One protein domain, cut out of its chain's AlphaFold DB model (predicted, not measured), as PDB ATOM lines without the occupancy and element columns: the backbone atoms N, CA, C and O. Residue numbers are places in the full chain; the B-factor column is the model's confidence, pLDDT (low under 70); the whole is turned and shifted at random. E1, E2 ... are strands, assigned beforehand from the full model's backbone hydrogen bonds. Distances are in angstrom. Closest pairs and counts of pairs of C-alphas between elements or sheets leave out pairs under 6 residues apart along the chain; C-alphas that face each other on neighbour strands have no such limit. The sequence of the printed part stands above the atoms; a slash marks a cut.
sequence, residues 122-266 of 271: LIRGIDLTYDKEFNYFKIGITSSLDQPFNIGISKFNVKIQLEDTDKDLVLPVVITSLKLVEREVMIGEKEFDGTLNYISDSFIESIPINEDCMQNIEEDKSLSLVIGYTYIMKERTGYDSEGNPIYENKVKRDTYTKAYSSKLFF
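What this domain is: This is residues 122 to 266 of the 271 residues of an uncharacterized protein of Candidatus Woesearchaeota archaeon CG10_big_fil_rev_8_21_14_0_10_33_12 (UniProt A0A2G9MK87). Two twisted four-stranded sheets lie face to face as a sandwich, close together along the edge strands E5 and E6 and open along the other edge, where E1 and E9 stay apart. The long hairpin of E8 and E9 runs on past the sandwich, and its far part, residues 234 to 248, sticks out as an arm that adds much of the length; at the opposite end is the small pair E7 and E10. The printed part has 145 residues with no named helix and ten named strands, E1 to E10 along the chain, and its class is all strand. The sheets run E5 E4 E8 E9, E1 E2 E3 E6 and E7 E10, each antiparallel. The whole is loose, a rod spanning 70 by 27 by 24 A, with a radius of gyration of the C-alphas of 18.5 A.

Where its parts are: In the sheet with the longest strand, E8 is residues 224 to 239, 43.3 A, ending at C-alpha 239 (211.227, 194.007, 123.323), and E9 is residues 245 to 259, 40.2 A. E4 is residues 169 to 182, 32.3 A, and E5 residues 185 to 196, 28.9 A. In the other sheet E1 is residues 124 to 133, 29.6 A, beginning at C-alpha 124 (159.956, 216.917, 137.880); E2 is residues 137 to 147, 31.7 A; E3 is residues 156 to 165, 27.2 A; E6 is residues 202 to 207, 16.2 A. E7 is residues 218 to 221, and E10, residues 264 to 266, ends at C-alpha 266 (163.870, 212.157, 149.118).

How they stand to each other: The hairpin of E8 and E9 is antiparallel at 165 degrees, with N 231 and O 252 2.9 A apart. E4 is antiparallel to E8 at 153 degrees, with N 174 and O 230 at 2.8 A, and bends by 78 degrees at residue 172. E5 forms a hairpin with E4, N 180 and O 188 being 2.8 A apart, and bends by 67 degrees at residue 193. The facing sheet holds the meander E1 E2 E3, each strand the antiparallel neighbour of the one before, with N 128 and O 143 at 2.8 A and N 142 and O 159 at 2.9 A; E6 follows beside E3, with N 158 and O 205 at 2.8 A. The facing parts of the two sheets are 9.7 A centre to centre, their strands at 24 degrees. The closest C-alphas of E5 and E6 are those of Lys 190 and Ile 207, 5.5 A apart. E7 is antiparallel to E10, with N 221 and O 264 at 2.8 A, and runs on into E8 at 24 degrees.

The domain as a whole: The C-alphas farthest apart, those of Ile 217 and Glu 242, are 70.2 A apart. The printed part has no cut and no long link. Mean pLDDT of the printed part is 97.4, and no printed residue is under 70.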
ATOM      1  N   LEU A 122     154.209 218.789 141.356       95.94
ATOM      2  CA  LEU A 122     155.499 219.165 141.932       95.94
ATOM      3  C   LEU A 122     156.633 218.244 141.474       95.94
ATOM      4  O   LEU A 122     157.797 218.638 141.575       95.94
ATOM      5  N   ILE A 123     156.313 217.056 140.949       97.31
ATOM      6  CA  ILE A 123     157.303 216.075 140.507       97.31
ATOM      7  C   ILE A 123     157.888 216.500 139.162       97.31
ATOM      8  O   ILE A 123     157.177 216.764 138.189       97.31
ATOM      9  N   ARG A 124     159.218 216.565 139.095       97.69
ATOM     10  CA  ARG A 124     159.956 216.917 137.880       97.69
ATOM     11  C   ARG A 124     161.078 215.923 137.643       97.69
ATOM     12  O   ARG A 124     161.891 215.695 138.532       97.69
ATOM     13  N   GLY A 125     161.161 215.403 136.424       97.62
ATOM     14  CA  GLY A 125     162.328 214.652 135.979       97.62
ATOM     15  C   GLY A 125     163.539 215.574 135.836       97.62
ATOM     16  O   GLY A 125     163.436 216.662 135.261       97.62
ATOM     17  N   ILE A 126     164.682 215.139 136.352       97.38
ATOM     18  CA  ILE A 126     165.970 215.803 136.183       97.38
ATOM     19  C   ILE A 126     166.967 214.844 135.536       97.38
ATOM     20  O   ILE A 126     167.040 213.668 135.894       97.38
ATOM     21  N   ASP A 127     167.765 215.380 134.616       97.75
ATOM     22  CA  ASP A 127     168.873 214.674 133.982       97.75
ATOM     23  C   ASP A 127     170.194 215.336 134.375       97.75
ATOM     24  O   ASP A 127     170.415 216.530 134.160       97.75
ATOM     25  N   LEU A 128     171.099 214.545 134.940       96.75
ATOM     26  CA  LEU A 128     172.433 214.960 135.352       96.75
ATOM     27  C   LEU A 128     173.446 214.270 134.441       96.75
ATOM     28  O   LEU A 128     173.673 213.068 134.562       96.75
ATOM     29  N   THR A 129     174.046 215.028 133.524       97.44
ATOM     30  CA  THR A 129     175.037 214.501 132.571       97.44
ATOM     31  C   THR A 129     176.449 214.915 132.963       97.44
ATOM     32  O   THR A 129     176.690 216.058 133.360       97.44
ATOM     33  N   TYR A 130     177.389 213.981 132.864       97.19
ATOM     34  CA  TYR A 130     178.795 214.204 133.151       97.19
ATOM     35  C   TYR A 130     179.684 213.272 132.330       97.19
ATOM     36  O   TYR A 130     179.428 212.074 132.245       97.19
ATOM     37  N   ASP A 131     180.793 213.818 131.846       97.69
ATOM     38  CA  ASP A 131     181.799 213.070 131.104       97.69
ATOM     39  C   ASP A 131     183.005 212.777 131.989       97.69
ATOM     40  O   ASP A 131     183.557 213.677 132.634       97.69
ATOM     41  N   LYS A 132     183.471 211.528 131.970       97.94
ATOM     42  CA  LYS A 132     184.681 211.105 132.667       97.94
ATOM     43  C   LYS A 132     185.723 210.591 131.685       97.94
ATOM     44  O   LYS A 132     185.556 209.539 131.077       97.94
ATOM     45  N   GLU A 133     186.844 211.299 131.617       98.25
ATOM     46  CA  GLU A 133     188.061 210.823 130.965       98.25
ATOM     47  C   GLU A 133     188.908 210.000 131.952       98.25
ATOM     48  O   GLU A 133     189.202 210.433 133.082       98.25
ATOM     49  N   PHE A 134     189.258 208.791 131.524       96.81
ATOM     50  CA  PHE A 134     190.231 207.894 132.140       96.81
ATOM     51  C   PHE A 134     191.470 207.799 131.246       96.81
ATOM     52  O   PHE A 134     191.480 208.284 130.122       96.81
ATOM     53  N   ASN A 135     192.511 207.112 131.718       96.00
ATOM     54  CA  ASN A 135     193.776 207.010 130.984       96.00
ATOM     55  C   ASN A 135     193.650 206.360 129.593       96.00
ATOM     56  O   ASN A 135     194.462 206.659 128.728       96.00
ATOM     57  N   TYR A 136     192.686 205.454 129.399       97.62
ATOM     58  CA  TYR A 136     192.565 204.652 128.171       97.62
ATOM     59  C   TYR A 136     191.189 204.740 127.507       97.62
ATOM     60  O   TYR A 136     190.963 204.087 126.493       97.62
ATOM     61  N   PHE A 137     190.242 205.475 128.087       98.31
ATOM     62  CA  PHE A 137     188.895 205.623 127.540       98.31
ATOM     63  C   PHE A 137     188.158 206.798 128.177       98.31
ATOM     64  O   PHE A 137     188.501 207.246 129.273       98.31
ATOM     65  N   LYS A 138     187.106 207.259 127.507       98.56
ATOM     66  CA  LYS A 138     186.178 208.280 127.994       98.56
ATOM     67  C   LYS A 138     184.775 207.688 128.063       98.56
ATOM     68  O   LYS A 138     184.355 207.026 127.116       98.56
ATOM     69  N   ILE A 139     184.052 207.925 129.156       98.62
ATOM     70  CA  ILE A 139     182.626 207.584 129.256       98.62
ATOM     71  C   ILE A 139     181.776 208.827 129.498       98.62
ATOM     72  O   ILE A 139     182.166 209.705 130.267       98.62
ATOM     73  N   GLY A 140     180.595 208.842 128.893       98.62
ATOM     74  CA  GLY A 140     179.496 209.737 129.228       98.62
ATOM     75  C   GLY A 140     178.567 209.047 130.221       98.62
ATOM     76  O   GLY A 140     178.213 207.878 130.048       98.62
ATOM     77  N   ILE A 141     178.193 209.749 131.285       98.62
ATOM     78  CA  ILE A 141     177.289 209.264 132.328       98.62
ATOM     79  C   ILE A 141     176.095 210.210 132.383       98.62
ATOM     80  O   ILE A 141     176.262 211.399 132.646       98.62
ATOM     81  N   THR A 142     174.889 209.682 132.202       98.62
ATOM     82  CA  THR A 142     173.641 210.428 132.402       98.62
ATOM     83  C   THR A 142     172.839 209.750 133.497       98.62
ATOM     84  O   THR A 142     172.514 208.574 133.386       98.62
ATOM     85  N   SER A 143     172.533 210.476 134.569       98.44
ATOM     86  CA  SER A 143     171.642 210.007 135.630       98.44
ATOM     87  C   SER A 143     170.299 210.713 135.538       98.44
ATOM     88  O   SER A 143     170.267 211.940 135.531       98.44
ATOM     89  N   SER A 144     169.219 209.940 135.480       98.38
ATOM     90  CA  SER A 144     167.846 210.419 135.309       98.38
ATOM     91  C   SER A 144     166.996 209.981 136.494       98.38
ATOM     92  O   SER A 144     166.936 208.785 136.801       98.38
ATOM     93  N   LEU A 145     166.341 210.933 137.157       97.88
ATOM     94  CA  LEU A 145     165.502 210.677 138.327       97.88
ATOM     95  C   LEU A 145     164.400 211.730 138.489       97.88
ATOM     96  O   LEU A 145     164.491 212.820 137.931       97.88
ATOM     97  N   ASP A 146     163.400 211.416 139.308       98.19
ATOM     98  CA  ASP A 146     162.360 212.361 139.715       98.19
ATOM     99  C   ASP A 146     162.794 213.187 140.933       98.19
ATOM    100  O   ASP A 146     163.498 212.692 141.818       98.19
ATOM    101  N   GLN A 147     162.348 214.441 140.996       97.06
ATOM    102  CA  GLN A 147     162.507 215.325 142.145       97.06
ATOM    103  C   GLN A 147     161.156 215.974 142.515       97.06
ATOM    104  O   GLN A 147     160.571 216.639 141.657       97.06
ATOM    105  N   PRO A 148     160.664 215.816 143.763       97.88
ATOM    106  CA  PRO A 148     161.241 214.990 144.831       97.88
ATOM    107  C   PRO A 148     161.274 213.498 144.451       97.88
ATOM    108  O   PRO A 148     160.432 213.015 143.698       97.88
ATOM    109  N   PHE A 149     162.267 212.776 144.965       98.00
ATOM    110  CA  PHE A 149     162.459 211.354 144.718       98.00
ATOM    111  C   PHE A 149     161.597 210.544 145.688       98.00
ATOM    112  O   PHE A 149     161.887 210.499 146.886       98.00
ATOM    113  N   ASN A 150     160.548 209.895 145.185       97.69
ATOM    114  CA  ASN A 150     159.716 209.015 145.997       97.69
ATOM    115  C   ASN A 150     160.378 207.644 146.121       97.69
ATOM    116  O   ASN A 150     160.485 206.911 145.139       97.69
ATOM    117  N   ILE A 151     160.784 207.274 147.334       96.38
ATOM    118  CA  ILE A 151     161.556 206.051 147.568       96.38
ATOM    119  C   ILE A 151     160.825 204.767 147.152       96.38
ATOM    120  O   ILE A 151     161.481 203.813 146.743       96.38
ATOM    121  N   GLY A 152     159.488 204.755 147.209       94.50
ATOM    122  CA  GLY A 152     158.686 203.568 146.913       94.50
ATOM    123  C   GLY A 152     158.403 203.352 145.423       94.50
ATOM    124  O   GLY A 152     158.132 202.226 145.010       94.50
ATOM    125  N   ILE A 153     158.451 204.407 144.598       95.62
ATOM    126  CA  ILE A 153     158.032 204.321 143.183       95.62
ATOM    127  C   ILE A 153     159.014 204.931 142.178       95.62
ATOM    128  O   ILE A 153     159.015 204.518 141.014       95.62
ATOM    129  N   SER A 154     159.838 205.901 142.582       97.31
ATOM    130  CA  SER A 154     160.780 206.567 141.683       97.31
ATOM    131  C   SER A 154     161.976 205.664 141.384       97.31
ATOM    132  O   SER A 154     162.356 204.786 142.160       97.31
ATOM    133  N   LYS A 155     162.595 205.881 140.222       97.06
ATOM    134  CA  LYS A 155     163.753 205.108 139.758       97.06
ATOM    135  C   LYS A 155     164.943 206.023 139.560       97.06
ATOM    136  O   LYS A 155     164.819 207.074 138.939       97.06
ATOM    137  N   PHE A 156     166.100 205.598 140.055       98.12
ATOM    138  CA  PHE A 156     167.364 206.266 139.781       98.12
ATOM    139  C   PHE A 156     168.048 205.558 138.614       98.12
ATOM    140  O   PHE A 156     168.716 204.537 138.801       98.12
ATOM    141  N   ASN A 157     167.842 206.066 137.403       98.50
ATOM    142  CA  ASN A 157     168.397 205.467 136.195       98.50
ATOM    143  C   ASN A 157     169.779 206.046 135.912       98.50
ATOM    144  O   ASN A 157     169.965 207.257 135.965       98.50
ATOM    145  N   VAL A 158     170.737 205.194 135.564       98.56
ATOM    146  CA  VAL A 158     172.081 205.588 135.144       98.56
ATOM    147  C   VAL A 158     172.346 204.993 133.771       98.56
ATOM    148  O   VAL A 158     172.413 203.776 133.607       98.56
ATOM    149  N   LYS A 159     172.517 205.867 132.783       98.62
ATOM    150  CA  LYS A 159     173.039 205.533 131.465       98.62
ATOM    151  C   LYS A 159     174.546 205.744 131.458       98.62
ATOM    152  O   LYS A 159     175.012 206.822 131.820       98.62
ATOM    153  N   ILE A 160     175.291 204.746 130.995       98.69
ATOM    154  CA  ILE A 160     176.733 204.862 130.750       98.69
ATOM    155  C   ILE A 160     176.985 204.568 129.280       98.69
ATOM    156  O   ILE A 160     176.507 203.562 128.760       98.69
ATOM    157  N   GLN A 161     177.723 205.453 128.619       98.69
ATOM    158  CA  GLN A 161     178.089 205.352 127.213       98.69
ATOM    159  C   GLN A 161     179.604 205.446 127.059       98.69
ATOM    160  O   GLN A 161     180.230 206.316 127.656       98.69
ATOM    161  N   LEU A 162     180.199 204.575 126.246       98.75
ATOM    162  CA  LEU A 162     181.606 204.694 125.870       98.75
ATOM    163  C   LEU A 162     181.741 205.752 124.775       98.75
ATOM    164  O   LEU A 162     181.167 205.597 123.705       98.75
ATOM    165  N   GLU A 163     182.481 206.823 125.018       98.50
ATOM    166  CA  GLU A 163     182.591 207.944 124.075       98.50
ATOM    167  C   GLU A 163     183.879 207.912 123.265       98.50
ATOM    168  O   GLU A 163     183.878 208.301 122.099       98.50
ATOM    169  N   ASP A 164     184.969 207.450 123.875       98.50
ATOM    170  CA  ASP A 164     186.280 207.391 123.236       98.50
ATOM    171  C   ASP A 164     187.147 206.287 123.849       98.50
ATOM    172  O   ASP A 164     186.926 205.866 124.990       98.50
ATOM    173  N   THR A 165     188.145 205.821 123.101       98.06
ATOM    174  CA  THR A 165     189.088 204.774 123.511       98.06
ATOM    175  C   THR A 165     190.489 205.065 122.995       98.06
ATOM    176  O   THR A 165     190.666 205.393 121.823       98.06
ATOM    177  N   ASP A 166     191.495 204.822 123.826       97.31
ATOM    178  CA  ASP A 166     192.887 204.785 123.395       97.31
ATOM    179  C   ASP A 166     193.209 203.464 122.666       97.31
ATOM    180  O   ASP A 166     192.611 202.417 122.927       97.31
ATOM    181  N   LYS A 167     194.194 203.492 121.762       96.50
ATOM    182  CA  LYS A 167     194.663 202.329 120.980       96.50
ATOM    183  C   LYS A 167     195.186 201.161 121.834       96.50
ATOM    184  O   LYS A 167     195.218 200.020 121.355       96.50
ATOM    185  N   ASP A 168     195.633 201.445 123.056       96.50
ATOM    186  CA  ASP A 168     196.175 200.459 123.986       96.50
ATOM    187  C   ASP A 168     195.069 199.819 124.849       96.50
ATOM    188  O   ASP A 168     195.327 198.835 125.547       96.50
ATOM    189  N   LEU A 169     193.821 200.301 124.768       97.06
ATOM    190  CA  LEU A 169     192.661 199.643 125.365       97.06
ATOM    191  C   LEU A 169     192.277 198.383 124.577       97.06
ATOM    192  O   LEU A 169     192.252 198.363 123.346       97.06
ATOM    193  N   VAL A 170     191.909 197.327 125.298       97.06
ATOM    194  CA  VAL A 170     191.270 196.133 124.738       97.06
ATOM    195  C   VAL A 170     189.836 196.077 125.254       97.06
ATOM    196  O   VAL A 170     189.604 195.945 126.454       97.06
ATOM    197  N   LEU A 171     188.880 196.189 124.335       97.94
ATOM    198  CA  LEU A 171     187.447 196.103 124.622       97.94
ATOM    199  C   LEU A 171     187.024 194.657 124.954       97.94
ATOM    200  O   LEU A 171     187.668 193.716 124.476       97.94
ATOM    201  N   PRO A 172     185.944 194.458 125.735       98.31
ATOM    202  CA  PRO A 172     185.034 195.478 126.270       98.31
ATOM    203  C   PRO A 172     185.527 196.139 127.566       98.31
ATOM    204  O   PRO A 172     186.307 195.563 128.327       98.31
ATOM    205  N   VAL A 173     185.003 197.332 127.855       98.38
ATOM    206  CA  VAL A 173     184.986 197.861 129.229       98.38
ATOM    207  C   VAL A 173     183.775 197.262 129.938       98.38
ATOM    208  O   VAL A 173     182.667 197.309 129.406       98.38
ATOM    209  N   VAL A 174     183.980 196.688 131.122       98.50
ATOM    210  CA  VAL A 174     182.927 196.055 131.923       98.50
ATOM    211  C   VAL A 174     182.621 196.930 133.130       98.50
ATOM    212  O   VAL A 174     183.497 197.170 133.958       98.50
ATOM    213  N   ILE A 175     181.386 197.397 133.253       98.50
ATOM    214  CA  ILE A 175     180.870 198.029 134.465       98.50
ATOM    215  C   ILE A 175     180.302 196.920 135.342       98.50
ATOM    216  O   ILE A 175     179.436 196.177 134.897       98.50
ATOM    217  N   THR A 176     180.834 196.792 136.555       98.56
ATOM    218  CA  THR A 176     180.552 195.672 137.467       98.56
ATOM    219  C   THR A 176     179.543 196.035 138.553       98.56
ATOM    220  O   THR A 176     178.900 195.168 139.140       98.56
ATOM    221  N   SER A 177     179.446 197.324 138.897       98.56
ATOM    222  CA  SER A 177     178.501 197.791 139.909       98.56
ATOM    223  C   SER A 177     178.224 199.286 139.825       98.56
ATOM    224  O   SER A 177     179.064 200.082 139.399       98.56
ATOM    225  N   LEU A 178     177.036 199.662 140.290       98.75
ATOM    226  CA  LEU A 178     176.625 201.034 140.546       98.75
ATOM    227  C   LEU A 178     176.169 201.150 141.997       98.75
ATOM    228  O   LEU A 178     175.333 200.369 142.448       98.75
ATOM    229  N   LYS A 179     176.698 202.131 142.725       98.56
ATOM    230  CA  LYS A 179     176.307 202.429 144.108       98.56
ATOM    231  C   LYS A 179     175.939 203.891 144.236       98.56
ATOM    232  O   LYS A 179     176.656 204.754 143.736       98.56
ATOM    233  N   LEU A 180     174.872 204.173 144.964       98.31
ATOM    234  CA  LEU A 180     174.584 205.506 145.471       98.31
ATOM    235  C   LEU A 180     174.968 205.554 146.938       98.31
ATOM    236  O   LEU A 180     174.548 204.705 147.725       98.31
ATOM    237  N   VAL A 181     175.769 206.547 147.298       98.25
ATOM    238  CA  VAL A 181     176.237 206.741 148.669       98.25
ATOM    239  C   VAL A 181     176.018 208.177 149.115       98.25
ATOM    240  O   VAL A 181     176.151 209.114 148.328       98.25
ATOM    241  N   GLU A 182     175.722 208.356 150.393       97.44
ATOM    242  CA  GLU A 182     175.779 209.639 151.081       97.44
ATOM    243  C   GLU A 182     176.901 209.561 152.116       97.44
ATOM    244  O   GLU A 182     176.779 208.897 153.147       97.44
ATOM    245  N   ARG A 183     178.028 210.224 151.832       94.81
ATOM    246  CA  ARG A 183     179.278 210.042 152.589       94.81
ATOM    247  C   ARG A 183     179.685 208.559 152.587       94.81
ATOM    248  O   ARG A 183     180.050 208.044 151.539       94.81
ATOM    249  N   GLU A 184     179.613 207.892 153.735       93.44
ATOM    250  CA  GLU A 184     179.944 206.471 153.914       93.44
ATOM    251  C   GLU A 184     178.692 205.578 154.001       93.44
ATOM    252  O   GLU A 184     178.810 204.359 154.117       93.44
ATOM    253  N   VAL A 185     177.489 206.160 153.948       96.38
ATOM    254  CA  VAL A 185     176.224 205.423 154.045       96.38
ATOM    255  C   VAL A 185     175.770 204.998 152.654       96.38
ATOM    256  O   VAL A 185     175.641 205.826 151.750       96.38
ATOM    257  N   MET A 186     175.510 203.704 152.481       97.44
ATOM    258  CA  MET A 186     174.966 203.156 151.242       97.44
ATOM    259  C   MET A 186     173.469 203.459 151.140       97.44
ATOM    260  O   MET A 186     172.692 203.083 152.014       97.44
ATOM    261  N   ILE A 187     173.082 204.127 150.058       97.81
ATOM    262  CA  ILE A 187     171.694 204.481 149.743       97.81
ATOM    263  C   ILE A 187     171.072 203.435 148.819       97.81
ATOM    264  O   ILE A 187     169.909 203.086 148.974       97.81
ATOM    265  N   GLY A 188     171.850 202.906 147.876       98.00
ATOM    266  CA  GLY A 188     171.406 201.874 146.945       98.00
ATOM    267  C   GLY A 188     172.581 201.244 146.210       98.00
ATOM    268  O   GLY A 188     173.637 201.866 146.069       98.00
ATOM    269  N   GLU A 189     172.407 200.013 145.740       98.31
ATOM    270  CA  GLU A 189     173.426 199.272 144.998       98.31
ATOM    271  C   GLU A 189     172.790 198.372 143.937       98.31
ATOM    272  O   GLU A 189     171.737 197.769 144.142       98.31
ATOM    273  N   LYS A 190     173.469 198.266 142.798       98.38
ATOM    274  CA  LYS A 190     173.179 197.315 141.734       98.38
ATOM    275  C   LYS A 190     174.489 196.700 141.248       98.38
ATOM    276  O   LYS A 190     175.303 197.389 140.637       98.38
ATOM    277  N   GLU A 191     174.674 195.407 141.488       98.00
ATOM    278  CA  GLU A 191     175.700 194.602 140.816       98.00
ATOM    279  C   GLU A 191     175.146 194.064 139.490       98.00
ATOM    280  O   GLU A 191     173.991 193.626 139.421       98.00
ATOM    281  N   PHE A 192     175.946 194.147 138.427       97.06
ATOM    282  CA  PHE A 192     175.625 193.656 137.082       97.06
ATOM    283  C   PHE A 192     176.888 193.690 136.210       97.06
ATOM    284  O   PHE A 192     177.814 194.432 136.511       97.06
ATOM    285  N   ASP A 193     176.908 192.933 135.113       97.25
ATOM    286  CA  ASP A 193     178.036 192.881 134.172       97.25
ATOM    287  C   ASP A 193     177.708 193.639 132.873       97.25
ATOM    288  O   ASP A 193     177.509 193.051 131.806       97.25
ATOM    289  N   GLY A 194     177.610 194.967 132.960       97.62
ATOM    290  CA  GLY A 194     177.365 195.826 131.801       97.62
ATOM    291  C   GLY A 194     178.599 195.912 130.911       97.62
ATOM    292  O   GLY A 194     179.668 196.283 131.385       97.62
ATOM    293  N   THR A 195     178.480 195.602 129.621       98.25
ATOM    294  CA  THR A 195     179.620 195.642 128.688       98.25
ATOM    295  C   THR A 195     179.486 196.788 127.696       98.25
ATOM    296  O   THR A 195     178.402 197.051 127.188       98.25
ATOM    297  N   LEU A 196     180.602 197.462 127.427       98.50
ATOM    298  CA  LEU A 196     180.735 198.486 126.395       98.50
ATOM    299  C   LEU A 196     181.712 197.958 125.345       98.50
ATOM    300  O   LEU A 196     182.925 197.917 125.570       98.50
ATOM    301  N   ASN A 197     181.172 197.480 124.228       98.44
ATOM    302  CA  ASN A 197     181.895 196.669 123.249       98.44
ATOM    303  C   ASN A 197     182.547 197.495 122.136       98.44
ATOM    304  O   ASN A 197     183.453 197.003 121.465       98.44
ATOM    305  N   TYR A 198     182.078 198.722 121.917       98.25
ATOM    306  CA  TYR A 198     182.570 199.650 120.898       98.25
ATOM    307  C   TYR A 198     182.223 201.096 121.276       98.25
ATOM    308  O   TYR A 198     181.376 201.343 122.133       98.25
ATOM    309  N   ILE A 199     182.891 202.071 120.653       98.31
ATOM    310  CA  ILE A 199     182.584 203.497 120.846       98.31
ATOM    311  C   ILE A 199     181.114 203.761 120.494       98.31
ATOM    312  O   ILE A 199     180.622 203.301 119.470       98.31
ATOM    313  N   SER A 200     180.440 204.565 121.308       98.25
ATOM    314  CA  SER A 200     178.999 204.844 121.329       98.25
ATOM    315  C   SER A 200     178.105 203.744 121.905       98.25
ATOM    316  O   SER A 200     176.914 204.016 122.074       98.25
ATOM    317  N   ASP A 201     178.633 202.563 122.245       98.62
ATOM    318  CA  ASP A 201     177.868 201.544 122.973       98.62
ATOM    319  C   ASP A 201     177.426 202.092 124.336       98.62
ATOM    320  O   ASP A 201     178.122 202.910 124.950       98.62
ATOM    321  N   SER A 202     176.244 201.685 124.793       98.38
ATOM    322  CA  SER A 202     175.679 202.167 126.050       98.38
ATOM    323  C   SER A 202     174.693 201.180 126.648       98.38
ATOM    324  O   SER A 202     174.029 200.436 125.931       98.38
ATOM    325  N   PHE A 203     174.526 201.255 127.960       97.81
ATOM    326  CA  PHE A 203     173.461 200.563 128.675       97.81
ATOM    327  C   PHE A 203     172.809 201.516 129.680       97.81
ATOM    328  O   PHE A 203     173.355 202.576 129.997       97.81
ATOM    329  N   ILE A 204     171.626 201.139 130.166       98.38
ATOM    330  CA  ILE A 204     170.870 201.880 131.176       98.38
ATOM    331  C   ILE A 204     170.497 200.905 132.281       98.38
ATOM    332  O   ILE A 204     169.891 199.876 132.004       98.38
ATOM    333  N   GLU A 205     170.823 201.258 133.519       98.44
ATOM    334  CA  GLU A 205     170.461 200.472 134.696       98.44
ATOM    335  C   GLU A 205     169.754 201.332 135.738       98.44
ATOM    336  O   GLU A 205     170.047 202.516 135.890       98.44
ATOM    337  N   SER A 206     168.832 200.717 136.477       98.31
ATOM    338  CA  SER A 206     168.145 201.356 137.600       98.31
ATOM    339  C   SER A 206     168.757 200.878 138.910       98.31
ATOM    340  O   SER A 206     168.804 199.675 139.175       98.31
ATOM    341  N   ILE A 207     169.180 201.817 139.754       98.25
ATOM    342  CA  ILE A 207     169.700 201.518 141.090       98.25
ATOM    343  C   ILE A 207     168.509 201.426 142.056       98.25
ATOM    344  O   ILE A 207     167.795 202.421 142.209       98.25
ATOM    345  N   PRO A 208     168.255 200.267 142.692       97.06
ATOM    346  CA  PRO A 208     167.243 200.175 143.736       97.06
ATOM    347  C   PRO A 208     167.707 200.964 144.965       97.06
ATOM    348  O   PRO A 208     168.860 200.849 145.386       97.06
ATOM    349  N   ILE A 209     166.812 201.774 145.526       97.12
ATOM    350  CA  ILE A 209     167.078 202.560 146.732       97.12
ATOM    351  C   ILE A 209     166.605 201.771 147.951       97.12
ATOM    352  O   ILE A 209     165.531 201.182 147.936       97.12
ATOM    353  N   ASN A 210     167.418 201.750 149.003       95.12
ATOM    354  CA  ASN A 210     167.065 201.137 150.274       95.12
ATOM    355  C   ASN A 210     166.114 202.055 151.058       95.12
ATOM    356  O   ASN A 210     166.503 203.164 151.417       95.12
ATOM    357  N   GLU A 211     164.906 201.589 151.367       92.19
ATOM    358  CA  GLU A 211     163.887 202.331 152.129       92.19
ATOM    359  C   GLU A 211     164.368 202.782 153.519       92.19
ATOM    360  O   GLU A 211     163.996 203.859 153.995       92.19
ATOM    361  N   ASP A 212     165.283 202.023 154.127       93.38
ATOM    362  CA  ASP A 212     165.869 202.331 155.434       93.38
ATOM    363  C   ASP A 212     166.903 203.470 155.385       93.38
ATOM    364  O   ASP A 212     167.435 203.884 156.418       93.38
ATOM    365  N   CYS A 213     167.216 204.003 154.197       93.25
ATOM    366  CA  CYS A 213     168.203 205.072 154.057       93.25
ATOM    367  C   CYS A 213     167.710 206.439 154.567       93.25
ATOM    368  O   CYS A 213     168.516 207.368 154.689       93.25
ATOM    369  N   MET A 214     166.414 206.573 154.861       94.25
ATOM    370  CA  MET A 214     165.798 207.782 155.411       94.25
ATOM    371  C   MET A 214     165.448 207.597 156.887       94.25
ATOM    372  O   MET A 214     164.952 206.545 157.280       94.25
ATOM    373  N   GLN A 215     165.616 208.624 157.719       92.94
ATOM    374  CA  GLN A 215     165.124 208.646 159.104       92.94
ATOM    375  C   GLN A 215     163.740 209.298 159.213       92.94
ATOM    376  O   GLN A 215     162.929 208.843 160.016       92.94
ATOM    377  N   ASN A 216     163.456 210.300 158.381       94.94
ATOM    378  CA  ASN A 216     162.196 211.046 158.337       94.94
ATOM    379  C   ASN A 216     161.397 210.757 157.052       94.94
ATOM    380  O   ASN A 216     161.902 210.096 156.148       94.94
ATOM    381  N   ILE A 217     160.163 211.265 156.974       95.69
ATOM    382  CA  ILE A 217     159.312 211.176 155.772       95.69
ATOM    383  C   ILE A 217     159.814 212.056 154.614       95.69
ATOM    384  O   ILE A 217     159.527 211.743 153.465       95.69
ATOM    385  N   GLU A 218     160.608 213.102 154.883       96.62
ATOM    386  CA  GLU A 218     161.346 213.864 153.862       96.62
ATOM    387  C   GLU A 218     162.773 214.167 154.326       96.62
ATOM    388  O   GLU A 218     162.986 214.509 155.493       96.62
ATOM    389  N   GLU A 219     163.746 214.055 153.419       96.19
ATOM    390  CA  GLU A 219     165.153 214.367 153.692       96.19
ATOM    391  C   GLU A 219     165.906 214.867 152.458       96.19
ATOM    392  O   GLU A 219     165.812 214.292 151.373       96.19
ATOM    393  N   ASP A 220     166.764 215.865 152.658       96.38
ATOM    394  CA  ASP A 220     167.753 216.270 151.662       96.38
ATOM    395  C   ASP A 220     168.982 215.372 151.747       96.38
ATOM    396  O   ASP A 220     169.668 215.354 152.775       96.38
ATOM    397  N   LYS A 221     169.344 214.723 150.640       96.88
ATOM    398  CA  LYS A 221     170.543 213.888 150.558       96.88
ATOM    399  C   LYS A 221     171.584 214.454 149.604       96.88
ATOM    400  O   LYS A 221     171.282 214.918 148.503       96.88
ATOM    401  N   SER A 222     172.845 214.403 150.032       97.62
ATOM    402  CA  SER A 222     174.004 214.747 149.196       97.62
ATOM    403  C   SER A 222     174.619 213.471 148.632       97.62
ATOM    404  O   SER A 222     175.460 212.837 149.272       97.62
ATOM    405  N   LEU A 223     174.169 213.075 147.443       97.62
ATOM    406  CA  LEU A 223     174.528 211.786 146.862       97.62
ATOM    407  C   LEU A 223     175.845 211.823 146.083       97.62
ATOM    408  O   LEU A 223     176.218 212.818 145.457       97.62
ATOM    409  N   SER A 224     176.514 210.677 146.061       98.31
ATOM    410  CA  SER A 224     177.588 210.352 145.132       98.31
ATOM    411  C   SER A 224     177.296 209.030 144.432       98.31
ATOM    412  O   SER A 224     176.882 208.065 145.071       98.31
ATOM    413  N   LEU A 225     177.533 208.984 143.124       98.56
ATOM    414  CA  LEU A 225     177.513 207.764 142.328       98.56
ATOM    415  C   LEU A 225     178.907 207.134 142.340       98.56
ATOM    416  O   LEU A 225     179.876 207.782 141.944       98.56
ATOM    417  N   VAL A 226     179.008 205.880 142.768       98.62
ATOM    418  CA  VAL A 226     180.225 205.069 142.684       98.62
ATOM    419  C   VAL A 226     180.027 204.007 141.610       98.62
ATOM    420  O   VAL A 226     179.078 203.229 141.666       98.62
ATOM    421  N   ILE A 227     180.929 203.976 140.639       98.62
ATOM    422  CA  ILE A 227     180.912 203.058 139.505       98.62
ATOM    423  C   ILE A 227     182.099 202.111 139.657       98.62
ATOM    424  O   ILE A 227     183.248 202.556 139.623       98.62
ATOM    425  N   GLY A 228     181.831 200.821 139.838       98.56
ATOM    426  CA  GLY A 228     182.844 199.772 139.757       98.56
ATOM    427  C   GLY A 228     183.047 199.354 138.306       98.56
ATOM    428  O   GLY A 228     182.069 199.145 137.587       98.56
ATOM    429  N   TYR A 229     184.298 199.247 137.860       98.62
ATOM    430  CA  TYR A 229     184.593 198.878 136.477       98.62
ATOM    431  C   TYR A 229     185.880 198.062 136.331       98.62
ATOM    432  O   TYR A 229     186.804 198.120 137.147       98.62
ATOM    433  N   THR A 230     185.932 197.284 135.254       98.44
ATOM    434  CA  THR A 230     187.057 196.448 134.844       98.44
ATOM    435  C   THR A 230     187.346 196.677 133.365       98.44
ATOM    436  O   THR A 230     186.431 196.749 132.549       98.44
ATOM    437  N   TYR A 231     188.620 196.771 132.997       98.31
ATOM    438  CA  TYR A 231     189.045 196.862 131.600       98.31
ATOM    439  C   TYR A 231     190.372 196.136 131.381       98.31
ATOM    440  O   TYR A 231     191.093 195.820 132.332       98.31
ATOM    441  N   ILE A 232     190.695 195.862 130.119       98.25
ATOM    442  CA  ILE A 232     191.960 195.248 129.715       98.25
ATOM    443  C   ILE A 232     192.778 196.295 128.958       98.25
ATOM    444  O   ILE A 232     192.255 196.990 128.092       98.25
ATOM    445  N   MET A 233     194.064 196.415 129.280       97.44
ATOM    446  CA  MET A 233     195.015 197.271 128.560       97.44
ATOM    447  C   MET A 233     196.200 196.454 128.041       97.44
ATOM    448  O   MET A 233     196.599 195.472 128.672       97.44
ATOM    449  N   LYS A 234     196.787 196.886 126.923       97.25
ATOM    450  CA  LYS A 234     198.066 196.391 126.409       97.25
ATOM    451  C   LYS A 234     199.198 197.090 127.151       97.25
ATOM    452  O   LYS A 234     199.480 198.262 126.922       97.25
ATOM    453  N   GLU A 235     199.864 196.376 128.048       96.81
ATOM    454  CA  GLU A 235     201.059 196.874 128.730       96.81
ATOM    455  C   GLU A 235     202.296 196.410 127.959       96.81
ATOM    456  O   GLU A 235     202.453 195.217 127.701       96.81
ATOM    457  N   ARG A 236     203.182 197.334 127.573       95.88
ATOM    458  CA  ARG A 236     204.458 196.951 126.960       95.88
ATOM    459  C   ARG A 236     205.357 196.319 128.020       95.88
ATOM    460  O   ARG A 236     205.813 197.022 128.920       95.88
ATOM    461  N   THR A 237     205.654 195.032 127.891       97.00
ATOM    462  CA  THR A 237     206.463 194.281 128.865       97.00
ATOM    463  C   THR A 237     207.934 194.178 128.478       97.00
ATOM    464  O   THR A 237     208.782 193.955 129.341       97.00
ATOM    465  N   GLY A 238     208.276 194.416 127.211       96.75
ATOM    466  CA  GLY A 238     209.665 194.390 126.763       96.75
ATOM    467  C   GLY A 238     209.826 194.607 125.266       96.75
ATOM    468  O   GLY A 238     208.965 195.203 124.615       96.75
ATOM    469  N   TYR A 239     210.944 194.108 124.748       97.69
ATOM    470  CA  TYR A 239     211.227 194.007 123.323       97.69
ATOM    471  C   TYR A 239     211.641 192.573 122.997       97.69
ATOM    472  O   TYR A 239     212.273 191.915 123.827       97.69
ATOM    473  N   ASP A 240     211.272 192.088 121.818       97.06
ATOM    474  CA  ASP A 240     211.731 190.795 121.319       97.06
ATOM    475  C   ASP A 240     213.204 190.854 120.868       97.06
ATOM    476  O   ASP A 240     213.870 191.891 120.935       97.06
ATOM    477  N   SER A 241     213.736 189.718 120.411       96.50
ATOM    478  CA  SER A 241     215.110 189.615 119.901       96.50
ATOM    479  C   SER A 241     215.382 190.469 118.657       96.50
ATOM    480  O   SER A 241     216.543 190.686 118.320       96.50
ATOM    481  N   GLU A 242     214.338 190.938 117.975       97.06
ATOM    482  CA  GLU A 242     214.410 191.793 116.787       97.06
ATOM    483  C   GLU A 242     214.223 193.282 117.137       97.06
ATOM    484  O   GLU A 242     214.365 194.148 116.275       97.06
ATOM    485  N   GLY A 243     213.962 193.600 118.410       96.25
ATOM    486  CA  GLY A 243     213.735 194.955 118.899       96.25
ATOM    487  C   GLY A 243     212.293 195.452 118.748       96.25
ATOM    488  O   GLY A 243     212.046 196.635 118.990       96.25
ATOM    489  N   ASN A 244     211.331 194.596 118.385       97.06
ATOM    490  CA  ASN A 244     209.917 194.975 118.347       97.06
ATOM    491  C   ASN A 244     209.320 194.964 119.760       97.06
ATOM    492  O   ASN A 244     209.661 194.099 120.568       97.06
ATOM    493  N   PRO A 245     208.413 195.899 120.090       96.00
ATOM    494  CA  PRO A 245     207.775 195.927 121.400       96.00
ATOM    495  C   PRO A 245     206.870 194.703 121.614       96.00
ATOM    496  O   PRO A 245     206.011 194.400 120.786       96.00
ATOM    497  N   ILE A 246     207.024 194.045 122.765       97.06
ATOM    498  CA  ILE A 246     206.133 192.977 123.233       97.06
ATOM    499  C   ILE A 246     205.085 193.593 124.156       97.06
ATOM    500  O   ILE A 246     205.421 194.372 125.055       97.06
ATOM    501  N   TYR A 247     203.823 193.225 123.943       96.88
ATOM    502  CA  TYR A 247     202.692 193.661 124.752       96.88
ATOM    503  C   TYR A 247     202.004 192.470 125.410       96.88
ATOM    504  O   TYR A 247     201.815 191.431 124.779       96.88
ATOM    505  N   GLU A 248     201.565 192.659 126.650       97.56
ATOM    506  CA  GLU A 248     200.717 191.712 127.371       97.56
ATOM    507  C   GLU A 248     199.399 192.369 127.778       97.56
ATOM    508  O   GLU A 248     199.339 193.555 128.110       97.56
ATOM    509  N   ASN A 249     198.328 191.579 127.766       97.75
ATOM    510  CA  ASN A 249     197.020 192.026 128.224       97.75
ATOM    511  C   ASN A 249     196.974 192.005 129.750       97.75
ATOM    512  O   ASN A 249     197.117 190.953 130.374       97.75
ATOM    513  N   LYS A 250     196.703 193.160 130.352       97.88
ATOM    514  CA  LYS A 250     196.584 193.313 131.799       97.88
ATOM    515  C   LYS A 250     195.186 193.752 132.178       97.88
ATOM    516  O   LYS A 250     194.706 194.785 131.717       97.88
ATOM    517  N   VAL A 251     194.557 192.982 133.061       98.19
ATOM    518  CA  VAL A 251     193.258 193.326 133.641       98.19
ATOM    519  C   VAL A 251     193.460 194.385 134.722       98.19
ATOM    520  O   VAL A 251     194.277 194.221 135.632       98.19
ATOM    521  N   LYS A 252     192.695 195.467 134.638       98.12
ATOM    522  CA  LYS A 252     192.615 196.527 135.641       98.12
ATOM    523  C   LYS A 252     191.202 196.569 136.199       98.12
ATOM    524  O   LYS A 252     190.244 196.486 135.441       98.12
ATOM    525  N   ARG A 253     191.097 196.689 137.520       98.31
ATOM    526  CA  ARG A 253     189.842 196.888 138.250       98.31
ATOM    527  C   ARG A 253     189.985 198.149 139.069       98.31
ATOM    528  O   ARG A 253     191.019 198.319 139.716       98.31
ATOM    529  N   ASP A 254     188.984 199.005 139.020       98.19
ATOM    530  CA  ASP A 254     189.014 200.269 139.738       98.19
ATOM    531  C   ASP A 254     187.586 200.753 140.024       98.19
ATOM    532  O   ASP A 254     186.594 200.139 139.620       98.19
ATOM    533  N   THR A 255     187.490 201.856 140.755       98.12
ATOM    534  CA  THR A 255     186.235 202.520 141.092       98.12
ATOM    535  C   THR A 255     186.317 203.997 140.750       98.12
ATOM    536  O   THR A 255     187.365 204.630 140.872       98.12
ATOM    537  N   TYR A 256     185.201 204.561 140.314       98.19
ATOM    538  CA  TYR A 256     185.067 205.987 140.069       98.19
ATOM    539  C   TYR A 256     183.927 206.550 140.909       98.19
ATOM    540  O   TYR A 256     182.828 206.009 140.876       98.19
ATOM    541  N   THR A 257     184.175 207.651 141.619       98.19
ATOM    542  CA  THR A 257     183.162 208.325 142.438       98.19
ATOM    543  C   THR A 257     182.861 209.712 141.886       98.19
ATOM    544  O   THR A 257     183.760 210.543 141.732       98.19
ATOM    545  N   LYS A 258     181.577 209.985 141.647       97.62
ATOM    546  CA  LYS A 258     181.045 211.286 141.247       97.62
ATOM    547  C   LYS A 258     180.082 211.806 142.305       97.62
ATOM    548  O   LYS A 258     178.980 211.288 142.437       97.62
ATOM    549  N   ALA A 259     180.464 212.870 143.005       97.88
ATOM    550  CA  ALA A 259     179.528 213.626 143.831       97.88
ATOM    551  C   ALA A 259     178.611 214.489 142.950       97.88
ATOM    552  O   ALA A 259     179.089 215.180 142.039       97.88
ATOM    553  N   TYR A 260     177.308 214.464 143.229       96.69
ATOM    554  CA  TYR A 260     176.361 215.399 142.630       96.69
ATOM    555  C   TYR A 260     176.459 216.755 143.329       96.69
ATOM    556  O   TYR A 260     176.621 216.838 144.545       96.69
ATOM    557  N   SER A 261     176.396 217.837 142.553       93.94
ATOM    558  CA  SER A 261     176.493 219.201 143.090       93.94
ATOM    559  C   SER A 261     175.204 219.665 143.763       93.94
ATOM    560  O   SER A 261     175.249 220.502 144.659       93.94
ATOM    561  N   SER A 262     174.058 219.152 143.314       93.00
ATOM    562  CA  SER A 262     172.750 219.437 143.890       93.00
ATOM    563  C   SER A 262     172.403 218.412 144.961       93.00
ATOM    564  O   SER A 262     172.624 217.212 144.791       93.00
ATOM    565  N   LYS A 263     171.803 218.896 146.047       95.38
ATOM    566  CA  LYS A 263     171.075 218.030 146.968       95.38
ATOM    567  C   LYS A 263     169.830 217.494 146.273       95.38
ATOM    568  O   LYS A 263     169.202 218.208 145.490       95.38
ATOM    569  N   LEU A 264     169.495 216.252 146.579       95.81
ATOM    570  CA  LEU A 264     168.297 215.588 146.091       95.81
ATOM    571  C   LEU A 264     167.337 215.416 147.263       95.81
ATOM    572  O   LEU A 264     167.755 215.001 148.340       95.81
ATOM    573  N   PHE A 265     166.074 215.760 147.051       97.25
ATOM    574  CA  PHE A 265     165.029 215.640 148.063       97.25
ATOM    575  C   PHE A 265     164.407 214.258 147.952       97.25
ATOM    576  O   PHE A 265     163.882 213.918 146.895       97.25
ATOM    577  N   PHE A 266     164.490 213.470 149.014       97.69
ATOM    578  CA  PHE A 266     163.870 212.157 149.118       97.69
ATOM    579  C   PHE A 266     162.595 212.271 149.937       97.69
ATOM    580  O   PHE A 266     162.564 213.000 150.929       97.69
TER     581      PHE A 266